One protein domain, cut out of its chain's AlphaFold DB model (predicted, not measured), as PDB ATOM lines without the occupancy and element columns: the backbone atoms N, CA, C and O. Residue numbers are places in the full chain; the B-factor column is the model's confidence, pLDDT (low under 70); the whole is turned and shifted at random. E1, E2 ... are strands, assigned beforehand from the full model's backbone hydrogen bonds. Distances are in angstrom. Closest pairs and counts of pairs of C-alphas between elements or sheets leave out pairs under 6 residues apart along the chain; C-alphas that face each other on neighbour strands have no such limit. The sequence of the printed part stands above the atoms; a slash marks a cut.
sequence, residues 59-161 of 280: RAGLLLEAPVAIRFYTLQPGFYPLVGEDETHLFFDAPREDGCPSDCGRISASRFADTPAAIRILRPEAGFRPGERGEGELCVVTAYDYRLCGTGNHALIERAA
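AT A GLANCE: This is residues 59 to 161 of the 280 residues of an uncharacterized protein of Glycocaulis profundi (UniProt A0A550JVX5). The domain is a closed barrel of six antiparallel strands, E1, E4, E5, E7, E8 and E9, with a small sheet of three strands, E2, E3 and E6, over one end. The link from E7 to E8 lies at the barrel's other end. The printed part has 103 residues and no named helix; nine strands, E1 to E9 in chain order, hold 59 of these residues, and the class is all strand. The small sheet, also antiparallel, has the order E2, E3, E6. The whole is compact, with a radius of gyration of the C-alphas of 12.4 A and spans of 37 by 29 by 21 A.

HOW THE PARTS SIT: Start in the barrel with E9, residues 147 to 160. E8, residues 133 to 142, is on one side of it, with N 138 and O 150 at 2.8 A. E1, residues 59 to 64, is on the other side, with N 61 and O 157 at 2.8 A. Go round the ring to E4, residues 78 to 85, where N 62 and O 80 are 2.8 A apart. E4 and E5, residues 89 to 93, form a hairpin, with N 91 and O 84 at 2.8 A. E5 and E7, residues 116 to 122, are antiparallel neighbours, with N 92 and O 119 at 2.8 A. E7 and E8 form a hairpin that completes the ring, with N 120 and O 139 at 2.8 A. E7, E8 and E9 are a meander, each strand the antiparallel neighbour of the one before. Pairing is staggered: E4 pairs with E1 over residues 78 to 81 and with E5 over 82 to 85. In the small sheet, E2, residues 68 to 70, and E3, residues 73 to 75, form a hairpin, with N 70 and O 73 at 2.8 A. E6, residues 107 to 109, is an edge strand beside E3, with N 74 and O 108 at 2.8 A. The closest C-alphas of E2 and E9 are those of Ile 70 and Gly 150, 5.2 A apart. E6 and E9 are apart.

IN THESE COORDINATES: Find C-alpha 59 at (71.973, -41.674, -12.908); from there E1 runs 15.3 A to C-alpha 64. E4 measures 20.1 A, E5 13.4 A and E7 17.8 A. E8 measures 25.0 A and bends by 67 degrees at residue 136. E9 begins at C-alpha 147, (92.674, -47.596, -1.123), bends by 98 degrees at residue 150, and ends 29.6 A away at C-alpha 160, (69.271, -41.911, -18.372).

THE WHOLE: The two C-alphas farthest apart are those of Arg 111 and Ala 126, at 38.0 A. The printed part has no cut. The link from E5 to E6, residues 94 to 106, is long. Mean pLDDT of the printed part is 86.0; residues 96 to 102, 126 and 161 are under 70.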
ATOM      1  N   ARG A  59      70.873 -41.224 -13.742       80.31
ATOM      2  CA  ARG A  59      71.973 -41.674 -12.908       80.31
ATOM      3  C   ARG A  59      73.165 -40.763 -13.155       80.31
ATOM      4  O   ARG A  59      73.686 -40.700 -14.269       80.31
ATOM      5  N   ALA A  60      73.592 -40.088 -12.097       87.56
ATOM      6  CA  ALA A  60      74.904 -39.473 -12.010       87.56
ATOM      7  C   ALA A  60      75.988 -40.559 -12.064       87.56
ATOM      8  O   ALA A  60      75.779 -41.684 -11.600       87.56
ATOM      9  N   GLY A  61      77.153 -40.237 -12.609       90.94
ATOM     10  CA  GLY A  61      78.286 -41.146 -12.584       90.94
ATOM     11  C   GLY A  61      79.556 -40.575 -13.189       90.94
ATOM     12  O   GLY A  61      79.605 -39.442 -13.666       90.94
ATOM     13  N   LEU A  62      80.591 -41.401 -13.136       93.19
ATOM     14  CA  LEU A  62      81.927 -41.135 -13.639       93.19
ATOM     15  C   LEU A  62      82.067 -41.756 -15.028       93.19
ATOM     16  O   LEU A  62      81.838 -42.949 -15.203       93.19
ATOM     17  N   LEU A  63      82.472 -40.976 -16.018       93.62
ATOM     18  CA  LEU A  63      82.827 -41.454 -17.347       93.62
ATOM     19  C   LEU A  63      84.344 -41.438 -17.512       93.62
ATOM     20  O   LEU A  63      84.979 -40.393 -17.366       93.62
ATOM     21  N   LEU A  64      84.903 -42.587 -17.888       94.25
ATOM     22  CA  LEU A  64      86.285 -42.698 -18.348       94.25
ATOM     23  C   LEU A  64      86.305 -42.846 -19.871       94.25
ATOM     24  O   LEU A  64      85.664 -43.741 -20.419       94.25
ATOM     25  N   GLU A  65      87.048 -41.978 -20.557       91.69
ATOM     26  CA  GLU A  65      87.224 -42.038 -22.019       91.69
ATOM     27  C   GLU A  65      88.395 -42.960 -22.421       91.69
ATOM     28  O   GLU A  65      88.443 -43.462 -23.543       91.69
ATOM     29  N   ALA A  66      89.323 -43.224 -21.497       92.81
ATOM     30  CA  ALA A  66      90.522 -44.033 -21.702       92.81
ATOM     31  C   ALA A  66      90.785 -44.940 -20.483       92.81
ATOM     32  O   ALA A  66      90.322 -44.627 -19.383       92.81
ATOM     33  N   PRO A  67      91.506 -46.066 -20.653       94.50
ATOM     34  CA  PRO A  67      91.828 -46.943 -19.538       94.50
ATOM     35  C   PRO A  67      92.763 -46.256 -18.536       94.50
ATOM     36  O   PRO A  67      93.717 -45.583 -18.928       94.50
ATOM     37  N   VAL A  68      92.530 -46.487 -17.243       95.62
ATOM     38  CA  VAL A  68      93.362 -45.967 -16.148       95.62
ATOM     39  C   VAL A  68      93.952 -47.130 -15.360       95.62
ATOM     40  O   VAL A  68      93.227 -47.921 -14.752       95.62
ATOM     41  N   ALA A  69      95.280 -47.243 -15.364       95.31
ATOM     42  CA  ALA A  69      95.999 -48.273 -14.622       95.31
ATOM     43  C   ALA A  69      96.287 -47.815 -13.184       95.31
ATOM     44  O   ALA A  69      96.936 -46.795 -12.962       95.31
ATOM     45  N   ILE A  70      95.842 -48.601 -12.205       94.31
ATOM     46  CA  ILE A  70      96.007 -48.347 -10.771       94.31
ATOM     47  C   ILE A  70      96.558 -49.616 -10.117       94.31
ATOM     48  O   ILE A  70      95.822 -50.485  -9.645       94.31
ATOM     49  N   ARG A  71      97.890 -49.735 -10.089       92.56
ATOM     50  CA  ARG A  71      98.622 -50.917  -9.594       92.56
ATOM     51  C   ARG A  71      98.092 -52.239 -10.173       92.56
ATOM     52  O   ARG A  71      98.405 -52.582 -11.304       92.56
ATOM     53  N   PHE A  72      97.337 -52.992  -9.372       93.69
ATOM     54  CA  PHE A  72      96.799 -54.311  -9.700       93.69
ATOM     55  C   PHE A  72      95.442 -54.253 -10.415       93.69
ATOM     56  O   PHE A  72      94.887 -55.306 -10.727       93.69
ATOM     57  N   TYR A  73      94.911 -53.052 -10.644       93.94
ATOM     58  CA  TYR A  73      93.623 -52.801 -11.276       93.94
ATOM     59  C   TYR A  73      93.809 -51.977 -12.546       93.94
ATOM     60  O   TYR A  73      94.687 -51.117 -12.618       93.94
ATOM     61  N   THR A  74      92.923 -52.188 -13.509       95.25
ATOM     62  CA  THR A  74      92.744 -51.298 -14.656       95.25
ATOM     63  C   THR A  74      91.270 -50.947 -14.751       95.25
ATOM     64  O   THR A  74      90.431 -51.833 -14.931       95.25
ATOM     65  N   LEU A  75      90.965 -49.658 -14.619       94.50
ATOM     66  CA  LEU A  75      89.648 -49.110 -14.913       94.50
ATOM     67  C   LEU A  75      89.526 -49.009 -16.430       94.50
ATOM     68  O   LEU A  75      90.318 -48.318 -17.066       94.50
ATOM     69  N   GLN A  76      88.577 -49.718 -17.019       93.88
ATOM     70  CA  GLN A  76      88.310 -49.659 -18.452       93.88
ATOM     71  C   GLN A  76      87.478 -48.409 -18.793       93.88
ATOM     72  O   GLN A  76      86.756 -47.906 -17.924       93.88
ATOM     73  N   PRO A  77      87.540 -47.906 -20.038       92.75
ATOM     74  CA  PRO A  77      86.636 -46.854 -20.494       92.75
ATOM     75  C   PRO A  77      85.167 -47.234 -20.279       92.75
ATOM     76  O   PRO A  77      84.800 -48.402 -20.405       92.75
ATOM     77  N   GLY A  78      84.332 -46.242 -19.983       91.75
ATOM     78  CA  GLY A  78      82.895 -46.413 -19.796       91.75
ATOM     79  C   GLY A  78      82.343 -45.665 -18.586       91.75
ATOM     80  O   GLY A  78      83.054 -44.919 -17.908       91.75
ATOM     81  N   PHE A  79      81.041 -45.835 -18.361       90.88
ATOM     82  CA  PHE A  79      80.296 -45.174 -17.291       90.88
ATOM     83  C   PHE A  79      80.249 -46.006 -16.001       90.88
ATOM     84  O   PHE A  79      79.888 -47.181 -16.032       90.88
ATOM     85  N   TYR A  80      80.566 -45.378 -14.873       91.50
ATOM     86  CA  TYR A  80      80.511 -45.944 -13.527       91.50
ATOM     87  C   TYR A  80      79.469 -45.165 -12.707       91.50
ATOM     88  O   TYR A  80      79.703 -43.993 -12.395       91.50
ATOM     89  N   PRO A  81      78.309 -45.761 -12.381       88.31
ATOM     90  CA  PRO A  81      77.239 -45.076 -11.657       88.31
ATOM     91  C   PRO A  81      77.690 -44.570 -10.288       88.31
ATOM     92  O   PRO A  81      78.390 -45.283  -9.575       88.31
ATOM     93  N   LEU A  82      77.259 -43.376  -9.889       89.25
ATOM     94  CA  LEU A  82      77.446 -42.881  -8.529       89.25
ATOM     95  C   LEU A  82      76.601 -43.738  -7.576       89.25
ATOM     96  O   LEU A  82      75.396 -43.891  -7.772       89.25
ATOM     97  N   VAL A  83      77.235 -44.312  -6.557       87.12
ATOM     98  CA  VAL A  83      76.573 -45.144  -5.542       87.12
ATOM     99  C   VAL A  83      76.524 -44.457  -4.189       87.12
ATOM    100  O   VAL A  83      75.611 -44.730  -3.415       87.12
ATOM    101  N   GLY A  84      77.456 -43.544  -3.915       86.81
ATOM    102  CA  GLY A  84      77.580 -42.912  -2.612       86.81
ATOM    103  C   GLY A  84      78.318 -41.597  -2.627       86.81
ATOM    104  O   GLY A  84      79.070 -41.290  -3.549       86.81
ATOM    105  N   GLU A  85      78.165 -40.865  -1.537       89.06
ATOM    106  CA  GLU A  85      78.943 -39.665  -1.267       89.06
ATOM    107  C   GLU A  85      79.144 -39.457   0.237       89.06
ATOM    108  O   GLU A  85      78.286 -39.810   1.051       89.06
ATOM    109  N   ASP A  86      80.294 -38.887   0.593       86.50
ATOM    110  CA  ASP A  86      80.586 -38.358   1.925       86.50
ATOM    111  C   ASP A  86      80.992 -36.877   1.833       86.50
ATOM    112  O   ASP A  86      80.932 -36.272   0.765       86.50
ATOM    113  N   GLU A  87      81.385 -36.260   2.949       83.00
ATOM    114  CA  GLU A  87      81.763 -34.837   2.996       83.00
ATOM    115  C   GLU A  87      82.884 -34.462   2.008       83.00
ATOM    116  O   GLU A  87      82.951 -33.324   1.553       83.00
ATOM    117  N   THR A  88      83.732 -35.423   1.646       87.88
ATOM    118  CA  THR A  88      85.016 -35.224   0.960       87.88
ATOM    119  C   THR A  88      85.191 -36.063  -0.305       87.88
ATOM    120  O   THR A  88      86.089 -35.779  -1.098       87.88
ATOM    121  N   HIS A  89      84.358 -37.078  -0.532       90.88
ATOM    122  CA  HIS A  89      84.508 -38.013  -1.642       90.88
ATOM    123  C   HIS A  89      83.181 -38.377  -2.297       90.88
ATOM    124  O   HIS A  89      82.123 -38.418  -1.667       90.88
ATOM    125  N   LEU A  90      83.282 -38.728  -3.576       91.38
ATOM    126  CA  LEU A  90      82.233 -39.400  -4.331       91.38
ATOM    127  C   LEU A  90      82.646 -40.856  -4.563       91.38
ATOM    128  O   LEU A  90      83.818 -41.135  -4.836       91.38
ATOM    129  N   PHE A  91      81.683 -41.769  -4.462       92.38
ATOM    130  CA  PHE A  91      81.868 -43.204  -4.647       92.38
ATOM    131  C   PHE A  91      81.039 -43.689  -5.829       92.38
ATOM    132  O   PHE A  91      79.828 -43.477  -5.882       92.38
ATOM    133  N   PHE A  92      81.682 -44.396  -6.747       92.38
ATOM    134  CA  PHE A  92      81.079 -44.959  -7.944       92.38
ATOM    135  C   PHE A  92      81.164 -46.477  -7.914       92.38
ATOM    136  O   PHE A  92      82.083 -47.053  -7.322       92.38
ATOM    137  N   ASP A  93      80.192 -47.120  -8.547       89.44
ATOM    138  CA  ASP A  93      80.142 -48.566  -8.640       89.44
ATOM    139  C   ASP A  93      81.373 -49.106  -9.371       89.44
ATOM    140  O   ASP A  93      81.962 -48.451 -10.232       89.44
ATOM    141  N   ALA A  94      81.745 -50.330  -9.030       82.12
ATOM    142  CA  ALA A  94      82.890 -51.039  -9.577       82.12
ATOM    143  C   ALA A  94      82.437 -52.390 -10.149       82.12
ATOM    144  O   ALA A  94      82.865 -53.439  -9.650       82.12
ATOM    145  N   PRO A  95      81.544 -52.405 -11.159       77.12
ATOM    146  CA  PRO A  95      80.974 -53.647 -11.644       77.12
ATOM    147  C   PRO A  95      82.080 -54.557 -12.189       77.12
ATOM    148  O   PRO A  95      82.927 -54.163 -13.001       77.12
ATOM    149  N   ARG A  96      82.065 -55.804 -11.711       66.69
ATOM    150  CA  ARG A  96      82.758 -56.923 -12.359       66.69
ATOM    151  C   ARG A  96      81.881 -57.383 -13.529       66.69
ATOM    152  O   ARG A  96      80.715 -57.027 -13.575       66.69
ATOM    153  N   GLU A  97      82.455 -58.105 -14.486       59.41
ATOM    154  CA  GLU A  97      81.973 -58.312 -15.870       59.41
ATOM    155  C   GLU A  97      80.487 -58.688 -16.102       59.41
ATOM    156  O   GLU A  97      80.025 -58.575 -17.239       59.41
ATOM    157  N   ASP A  98      79.725 -59.049 -15.069       50.72
ATOM    158  CA  ASP A  98      78.333 -59.485 -15.147       50.72
ATOM    159  C   ASP A  98      77.350 -58.378 -14.714       50.72
ATOM    160  O   ASP A  98      77.389 -57.893 -13.583       50.72
ATOM    161  N   GLY A  99      76.409 -58.014 -15.596       52.25
ATOM    162  CA  GLY A  99      75.207 -57.247 -15.223       52.25
ATOM    163  C   GLY A  99      75.162 -55.764 -15.600       52.25
ATOM    164  O   GLY A  99      74.240 -55.076 -15.168       52.25
ATOM    165  N   CYS A 100      76.092 -55.261 -16.418       60.69
ATOM    166  CA  CYS A 100      76.070 -53.866 -16.873       60.69
ATOM    167  C   CYS A 100      75.863 -53.758 -18.402       60.69
ATOM    168  O   CYS A 100      76.467 -54.543 -19.140       60.69
ATOM    169  N   PRO A 101      75.024 -52.817 -18.888       64.00
ATOM    170  CA  PRO A 101      74.881 -52.489 -20.310       64.00
ATOM    171  C   PRO A 101      76.220 -52.244 -21.032       64.00
ATOM    172  O   PRO A 101      77.255 -52.011 -20.407       64.00
ATOM    173  N   SER A 102      76.213 -52.306 -22.369       61.44
ATOM    174  CA  SER A 102      77.422 -52.283 -23.214       61.44
ATOM    175  C   SER A 102      78.285 -51.017 -23.108       61.44
ATOM    176  O   SER A 102      79.403 -51.007 -23.614       61.44
ATOM    177  N   ASP A 103      77.793 -49.964 -22.462       71.69
ATOM    178  CA  ASP A 103      78.446 -48.668 -22.267       71.69
ATOM    179  C   ASP A 103      78.945 -48.425 -20.826       71.69
ATOM    180  O   ASP A 103      79.490 -47.351 -20.529       71.69
ATOM    181  N   CYS A 104      78.789 -49.406 -19.934       81.88
ATOM    182  CA  CYS A 104      79.350 -49.350 -18.590       81.88
ATOM    183  C   CYS A 104      80.861 -49.576 -18.571       81.88
ATOM    184  O   CYS A 104      81.400 -50.434 -19.275       81.88
ATOM    185  N   GLY A 105      81.529 -48.860 -17.671       86.44
ATOM    186  CA  GLY A 105      82.918 -49.108 -17.327       86.44
ATOM    187  C   GLY A 105      83.078 -50.420 -16.562       86.44
ATOM    188  O   GLY A 105      82.129 -50.946 -15.980       86.44
ATOM    189  N   ARG A 106      84.290 -50.979 -16.583       90.38
ATOM    190  CA  ARG A 106      84.623 -52.254 -15.934       90.38
ATOM    191  C   ARG A 106      85.961 -52.152 -15.232       90.38
ATOM    192  O   ARG A 106      86.889 -51.549 -15.760       90.38
ATOM    193  N   ILE A 107      86.103 -52.827 -14.097       90.88
ATOM    194  CA  ILE A 107      87.408 -52.963 -13.444       90.88
ATOM    195  C   ILE A 107      87.972 -54.347 -13.737       90.88
ATOM    196  O   ILE A 107      87.451 -55.352 -13.255       90.88
ATOM    197  N   SER A 108      89.073 -54.408 -14.488       90.38
ATOM    198  CA  SER A 108      89.872 -55.632 -14.574       90.38
ATOM    199  C   SER A 108      90.891 -55.648 -13.442       90.38
ATOM    200  O   SER A 108      91.568 -54.647 -13.210       90.38
ATOM    201  N   ALA A 109      91.031 -56.780 -12.761       89.62
ATOM    202  CA  ALA A 109      91.929 -56.928 -11.624       89.62
ATOM    203  C   ALA A 109      92.894 -58.101 -11.855       89.62
ATOM    204  O   ALA A 109      92.507 -59.137 -12.395       89.62
ATOM    205  N   SER A 110      94.158 -57.949 -11.452       88.00
ATOM    206  CA  SER A 110      95.126 -59.050 -11.480       88.00
ATOM    207  C   SER A 110      94.752 -60.134 -10.459       88.00
ATOM    208  O   SER A 110      94.047 -59.867  -9.490       88.00
ATOM    209  N   ARG A 111      95.305 -61.345 -10.594       87.00
ATOM    210  CA  ARG A 111      95.064 -62.451  -9.639       87.00
ATOM    211  C   ARG A 111      95.489 -62.172  -8.189       87.00
ATOM    212  O   ARG A 111      95.160 -62.953  -7.308       87.00
ATOM    213  N   PHE A 112      96.283 -61.125  -7.965       86.50
ATOM    214  CA  PHE A 112      96.783 -60.718  -6.648       86.50
ATOM    215  C   PHE A 112      96.020 -59.523  -6.070       86.50
ATOM    216  O   PHE A 112      96.363 -59.039  -4.997       86.50
ATOM    217  N   ALA A 113      95.043 -59.006  -6.811       87.81
ATOM    218  CA  ALA A 113      94.211 -57.911  -6.365       87.81
ATOM    219  C   ALA A 113      93.103 -58.427  -5.442       87.81
ATOM    220  O   ALA A 113      92.488 -59.461  -5.714       87.81
ATOM    221  N   ASP A 114      92.809 -57.656  -4.400       88.50
ATOM    222  CA  ASP A 114      91.569 -57.819  -3.653       88.50
ATOM    223  C   ASP A 114      90.349 -57.546  -4.549       88.50
ATOM    224  O   ASP A 114      90.432 -56.997  -5.651       88.50
ATOM    225  N   THR A 115      89.170 -57.918  -4.064       87.31
ATOM    226  CA  THR A 115      87.923 -57.592  -4.759       87.31
ATOM    227  C   THR A 115      87.679 -56.080  -4.712       87.31
ATOM    228  O   THR A 115      87.613 -55.527  -3.607       87.31
ATOM    229  N   PRO A 116      87.517 -55.400  -5.868       90.31
ATOM    230  CA  PRO A 116      87.135 -53.996  -5.879       90.31
ATOM    231  C   PRO A 116      85.692 -53.857  -5.381       90.31
ATOM    232  O   PRO A 116      84.836 -54.679  -5.707       90.31
ATOM    233  N   ALA A 117      85.441 -52.827  -4.580       88.44
ATOM    234  CA  ALA A 117      84.128 -52.506  -4.028       88.44
ATOM    235  C   ALA A 117      83.559 -51.206  -4.607       88.44
ATOM    236  O   ALA A 117      82.352 -51.120  -4.814       88.44
ATOM    237  N   ALA A 118      84.412 -50.210  -4.864       92.56
ATOM    238  CA  ALA A 118      84.018 -48.939  -5.464       92.56
ATOM    239  C   ALA A 118      85.213 -48.221  -6.105       92.56
ATOM    240  O   ALA A 118      86.375 -48.521  -5.816       92.56
ATOM    241  N   ILE A 119      84.909 -47.228  -6.932       94.38
ATOM    242  CA  ILE A 119      85.846 -46.180  -7.338       94.38
ATOM    243  C   ILE A 119      85.553 -44.956  -6.482       94.38
ATOM    244  O   ILE A 119      84.400 -44.584  -6.304       94.38
ATOM    245  N   ARG A 120      86.585 -44.316  -5.951       94.00
ATOM    246  CA  ARG A 120      86.482 -43.118  -5.124       94.00
ATOM    247  C   ARG A 120      87.276 -41.992  -5.764       94.00
ATOM    248  O   ARG A 120      88.425 -42.209  -6.142       94.00
ATOM    249  N   ILE A 121      86.693 -40.803  -5.820       93.25
ATOM    250  CA  ILE A 121      87.384 -39.572  -6.228       93.25
ATOM    251  C   ILE A 121      87.193 -38.505  -5.149       93.25
ATOM    252  O   ILE A 121      86.255 -38.597  -4.350       93.25
ATOM    253  N   LEU A 122      88.063 -37.496  -5.126       88.75
ATOM    254  CA  LEU A 122      87.839 -36.302  -4.308       88.75
ATOM    255  C   LEU A 122      86.586 -35.574  -4.794       88.75
ATOM    256  O   LEU A 122      86.428 -35.323  -5.988       88.75
ATOM    257  N   ARG A 123      85.693 -35.235  -3.866       81.50
ATOM    258  CA  ARG A 123      84.511 -34.436  -4.171       81.50
ATOM    259  C   ARG A 123      84.973 -33.035  -4.608       81.50
ATOM    260  O   ARG A 123      85.715 -32.403  -3.854       81.50
ATOM    261  N   PRO A 124      84.534 -32.529  -5.775       77.31
ATOM    262  CA  PRO A 124      84.790 -31.142  -6.152       77.31
ATOM    263  C   PRO A 124      84.202 -30.180  -5.112       77.31
ATOM    264  O   PRO A 124      83.138 -30.455  -4.556       77.31
ATOM    265  N   GLU A 125      84.835 -29.026  -4.871       74.94
ATOM    266  CA  GLU A 125      84.346 -28.024  -3.897       74.94
ATOM    267  C   GLU A 125      82.890 -27.609  -4.157       74.94
ATOM    268  O   GLU A 125      82.140 -27.281  -3.239       74.94
ATOM    269  N   ALA A 126      82.479 -27.660  -5.422       68.81
ATOM    270  CA  ALA A 126      81.158 -27.278  -5.880       68.81
ATOM    271  C   ALA A 126      80.132 -28.436  -5.914       68.81
ATOM    272  O   ALA A 126      79.023 -28.238  -6.422       68.81
ATOM    273  N   GLY A 127      80.491 -29.615  -5.390       71.88
ATOM    274  CA  GLY A 127      79.694 -30.846  -5.429       71.88
ATOM    275  C   GLY A 127      79.785 -31.595  -6.764       71.88
ATOM    276  O   GLY A 127      80.604 -31.269  -7.618       71.88
ATOM    277  N   PHE A 128      78.947 -32.619  -6.956       74.25
ATOM    278  CA  PHE A 128      78.821 -33.282  -8.259       74.25
ATOM    279  C   PHE A 128      78.175 -32.326  -9.270       74.25
ATOM    280  O   PHE A 128      77.060 -31.851  -9.046       74.25
ATOM    281  N   ARG A 129      78.848 -32.065 -10.398       78.12
ATOM    282  CA  ARG A 129      78.308 -31.257 -11.496       78.12
ATOM    283  C   ARG A 129      78.409 -32.004 -12.828       78.12
ATOM    284  O   ARG A 129      79.519 -32.283 -13.284       78.12
ATOM    285  N   PRO A 130      77.278 -32.315 -13.486       78.88
ATOM    286  CA  PRO A 130      77.301 -32.921 -14.811       78.88
ATOM    287  C   PRO A 130      78.052 -32.038 -15.817       78.88
ATOM    288  O   PRO A 130      77.846 -30.827 -15.872       78.88
ATOM    289  N   GLY A 131      78.895 -32.650 -16.645       79.50
ATOM    290  CA  GLY A 131      79.727 -31.973 -17.639       79.50
ATOM    291  C   GLY A 131      81.101 -31.538 -17.124       79.50
ATOM    292  O   GLY A 131      81.940 -31.147 -17.936       79.50
ATOM    293  N   GLU A 132      81.362 -31.641 -15.817       83.56
ATOM    294  CA  GLU A 132      82.682 -31.368 -15.254       83.56
ATOM    295  C   GLU A 132      83.689 -32.412 -15.746       83.56
ATOM    296  O   GLU A 132      83.448 -33.618 -15.677       83.56
ATOM    297  N   ARG A 133      84.815 -31.938 -16.278       84.69
ATOM    298  CA  ARG A 133      85.930 -32.763 -16.746       84.69
ATOM    299  C   ARG A 133      87.158 -32.406 -15.931       84.69
ATOM    300  O   ARG A 133      87.424 -31.225 -15.722       84.69
ATOM    301  N   GLY A 134      87.921 -33.409 -15.529       80.25
ATOM    302  CA  GLY A 134      89.125 -33.195 -14.743       80.25
ATOM    303  C   GLY A 134      90.151 -34.297 -14.935       80.25
ATOM    304  O   GLY A 134      89.824 -35.446 -15.238       80.25
ATOM    305  N   GLU A 135      91.408 -33.928 -14.731       85.38
ATOM    306  CA  GLU A 135      92.465 -34.869 -14.393       85.38
ATOM    307  C   GLU A 135      92.563 -34.897 -12.868       85.38
ATOM    308  O   GLU A 135      92.684 -33.851 -12.231       85.38
ATOM    309  N   GLY A 136      92.459 -36.076 -12.264       84.25
ATOM    310  CA  GLY A 136      92.439 -36.171 -10.810       84.25
ATOM    311  C   GLY A 136      92.811 -37.544 -10.288       84.25
ATOM    312  O   GLY A 136      92.992 -38.500 -11.046       84.25
ATOM    313  N   GLU A 137      92.935 -37.616  -8.966       91.62
ATOM    314  CA  GLU A 137      93.179 -38.867  -8.266       91.62
ATOM    315  C   GLU A 137      91.915 -39.738  -8.292       91.62
ATOM    316  O   GLU A 137      90.861 -39.375  -7.763       91.62
ATOM    317  N   LEU A 138      92.040 -40.907  -8.911       94.25
ATOM    318  CA  LEU A 138      91.054 -41.976  -8.925       94.25
ATOM    319  C   LEU A 138      91.566 -43.086  -8.009       94.25
ATOM    320  O   LEU A 138      92.678 -43.584  -8.195       94.25
ATOM    321  N   CYS A 139      90.764 -43.506  -7.035       95.19
ATOM    322  CA  CYS A 139      91.124 -44.570  -6.107       95.19
ATOM    323  C   CYS A 139      90.205 -45.778  -6.266       95.19
ATOM    324  O   CYS A 139      88.989 -45.650  -6.176       95.19
ATOM    325  N   VAL A 140      90.770 -46.974  -6.405       94.62
ATOM    326  CA  VAL A 140      90.025 -48.221  -6.208       94.62
ATOM    327  C   VAL A 140      89.953 -48.499  -4.713       94.62
ATOM    328  O   VAL A 140      90.987 -48.609  -4.047       94.62
ATOM    329  N   VAL A 141      88.733 -48.606  -4.196       93.06
ATOM    330  CA  VAL A 141      88.441 -49.038  -2.827       93.06
ATOM    331  C   VAL A 141      88.130 -50.527  -2.866       93.06
ATOM    332  O   VAL A 141      87.273 -50.960  -3.638       93.06
ATOM    333  N   THR A 142      88.830 -51.322  -2.065       90.69
ATOM    334  CA  THR A 142      88.616 -52.773  -1.997       90.69
ATOM    335  C   THR A 142      87.535 -53.132  -0.979       90.69
ATOM    336  O   THR A 142      87.145 -52.314  -0.147       90.69
ATOM    337  N   ALA A 143      87.068 -54.381  -0.999       84.81
ATOM    338  CA  ALA A 143      86.111 -54.899  -0.015       84.81
ATOM    339  C   ALA A 143      86.612 -54.837   1.446       84.81
ATOM    340  O   ALA A 143      85.809 -54.945   2.369       84.81
ATOM    341  N   TYR A 144      87.920 -54.649   1.651       84.50
ATOM    342  CA  TYR A 144      88.556 -54.489   2.960       84.50
ATOM    343  C   TYR A 144      88.934 -53.024   3.268       84.50
ATOM    344  O   TYR A 144      89.757 -52.785   4.144       84.50
ATOM    345  N   ASP A 145      88.374 -52.053   2.529       82.75
ATOM    346  CA  ASP A 145      88.649 -50.603   2.629       82.75
ATOM    347  C   ASP A 145      90.130 -50.219   2.416       82.75
ATOM    348  O   ASP A 145      90.592 -49.152   2.827       82.75
ATOM    349  N   TYR A 146      90.896 -51.054   1.703       87.38
ATOM    350  CA  TYR A 146      92.185 -50.616   1.171       87.38
ATOM    351  C   TYR A 146      91.966 -49.694  -0.023       87.38
ATOM    352  O   TYR A 146      91.094 -49.927  -0.862       87.38
ATOM    353  N   ARG A 147      92.789 -48.646  -0.108       92.44
ATOM    354  CA  ARG A 147      92.674 -47.596  -1.123       92.44
ATOM    355  C   ARG A 147      93.944 -47.555  -1.944       92.44
ATOM    356  O   ARG A 147      95.036 -47.361  -1.414       92.44
ATOM    357  N   LEU A 148      93.793 -47.756  -3.244       93.69
ATOM    358  CA  LEU A 148      94.889 -47.698  -4.198       93.69
ATOM    359  C   LEU A 148      94.544 -46.647  -5.229       93.69
ATOM    360  O   LEU A 148      93.509 -46.758  -5.875       93.69
ATOM    361  N   CYS A 149      95.393 -45.635  -5.350       94.94
ATOM    362  CA  CYS A 149      95.105 -44.456  -6.148       94.94
ATOM    363  C   CYS A 149      96.081 -44.314  -7.315       94.94
ATOM    364  O   CYS A 149      97.224 -44.779  -7.260       94.94
ATOM    365  N   GLY A 150      95.595 -43.697  -8.381       92.88
ATOM    366  CA  GLY A 150      96.363 -43.276  -9.543       92.88
ATOM    367  C   GLY A 150      95.708 -42.051 -10.168       92.88
ATOM    368  O   GLY A 150      94.627 -41.640  -9.755       92.88
ATOM    369  N   THR A 151      96.359 -41.467 -11.164       93.81
ATOM    370  CA  THR A 151      95.829 -40.291 -11.860       93.81
ATOM    371  C   THR A 151      95.129 -40.718 -13.141       93.81
ATOM    372  O   THR A 151      95.624 -41.590 -13.860       93.81
ATOM    373  N   GLY A 152      93.987 -40.105 -13.443       91.81
ATOM    374  CA  GLY A 152      93.288 -40.331 -14.699       91.81
ATOM    375  C   GLY A 152      92.347 -39.196 -15.076       91.81
ATOM    376  O   GLY A 152      91.806 -38.488 -14.222       91.81
ATOM    377  N   ASN A 153      92.135 -39.063 -16.383       93.31
ATOM    378  CA  ASN A 153      91.125 -38.172 -16.938       93.31
ATOM    379  C   ASN A 153      89.743 -38.783 -16.755       93.31
ATOM    380  O   ASN A 153      89.524 -39.957 -17.067       93.31
ATOM    381  N   HIS A 154      88.809 -37.970 -16.289       92.94
ATOM    382  CA  HIS A 154      87.438 -38.382 -16.074       92.94
ATOM    383  C   HIS A 154      86.466 -37.233 -16.324       92.94
ATOM    384  O   HIS A 154      86.835 -36.057 -16.320       92.94
ATOM    385  N   ALA A 155      85.205 -37.591 -16.541       93.06
ATOM    386  CA  ALA A 155      84.103 -36.649 -16.598       93.06
ATOM    387  C   ALA A 155      82.991 -37.080 -15.644       93.06
ATOM    388  O   ALA A 155      82.657 -38.262 -15.571       93.06
ATOM    389  N   LEU A 156      82.389 -36.129 -14.945       91.81
ATOM    390  CA  LEU A 156      81.151 -36.340 -14.209       91.81
ATOM    391  C   LEU A 156      79.991 -36.116 -15.170       91.81
ATOM    392  O   LEU A 156      79.901 -35.070 -15.806       91.81
ATOM    393  N   ILE A 157      79.119 -37.105 -15.330       89.00
ATOM    394  CA  ILE A 157      77.998 -37.022 -16.269       89.00
ATOM    395  C   ILE A 157      76.720 -37.570 -15.650       89.00
ATOM    396  O   ILE A 157      76.754 -38.442 -14.785       89.00
ATOM    397  N   GLU A 158      75.587 -37.117 -16.166       86.50
ATOM    398  CA  GLU A 158      74.300 -37.770 -15.960       86.50
ATOM    399  C   GLU A 158      73.913 -38.544 -17.213       86.50
ATOM    400  O   GLU A 158      74.066 -38.065 -18.341       86.50
ATOM    401  N   ARG A 159      73.399 -39.754 -17.016       77.81
ATOM    402  CA  ARG A 159      72.797 -40.569 -18.073       77.81
ATOM    403  C   ARG A 159      71.397 -40.982 -17.670       77.81
ATOM    404  O   ARG A 159      71.115 -41.111 -16.483       77.81
ATOM    405  N   ALA A 160      70.531 -41.235 -18.647       71.75
ATOM    406  CA  ALA A 160      69.271 -41.911 -18.372       71.75
ATOM    407  C   ALA A 160      69.571 -43.263 -17.701       71.75
ATOM    408  O   ALA A 160      70.393 -44.033 -18.194       71.75
ATOM    409  N   ALA A 161      68.954 -43.509 -16.550       65.00
ATOM    410  CA  ALA A 161      69.167 -44.698 -15.748       65.00
ATOM    411  C   ALA A 161      68.662 -45.943 -16.485       65.00
ATOM    412  O   ALA A 161      69.355 -46.955 -16.494       65.00
TER     413      ALA A 161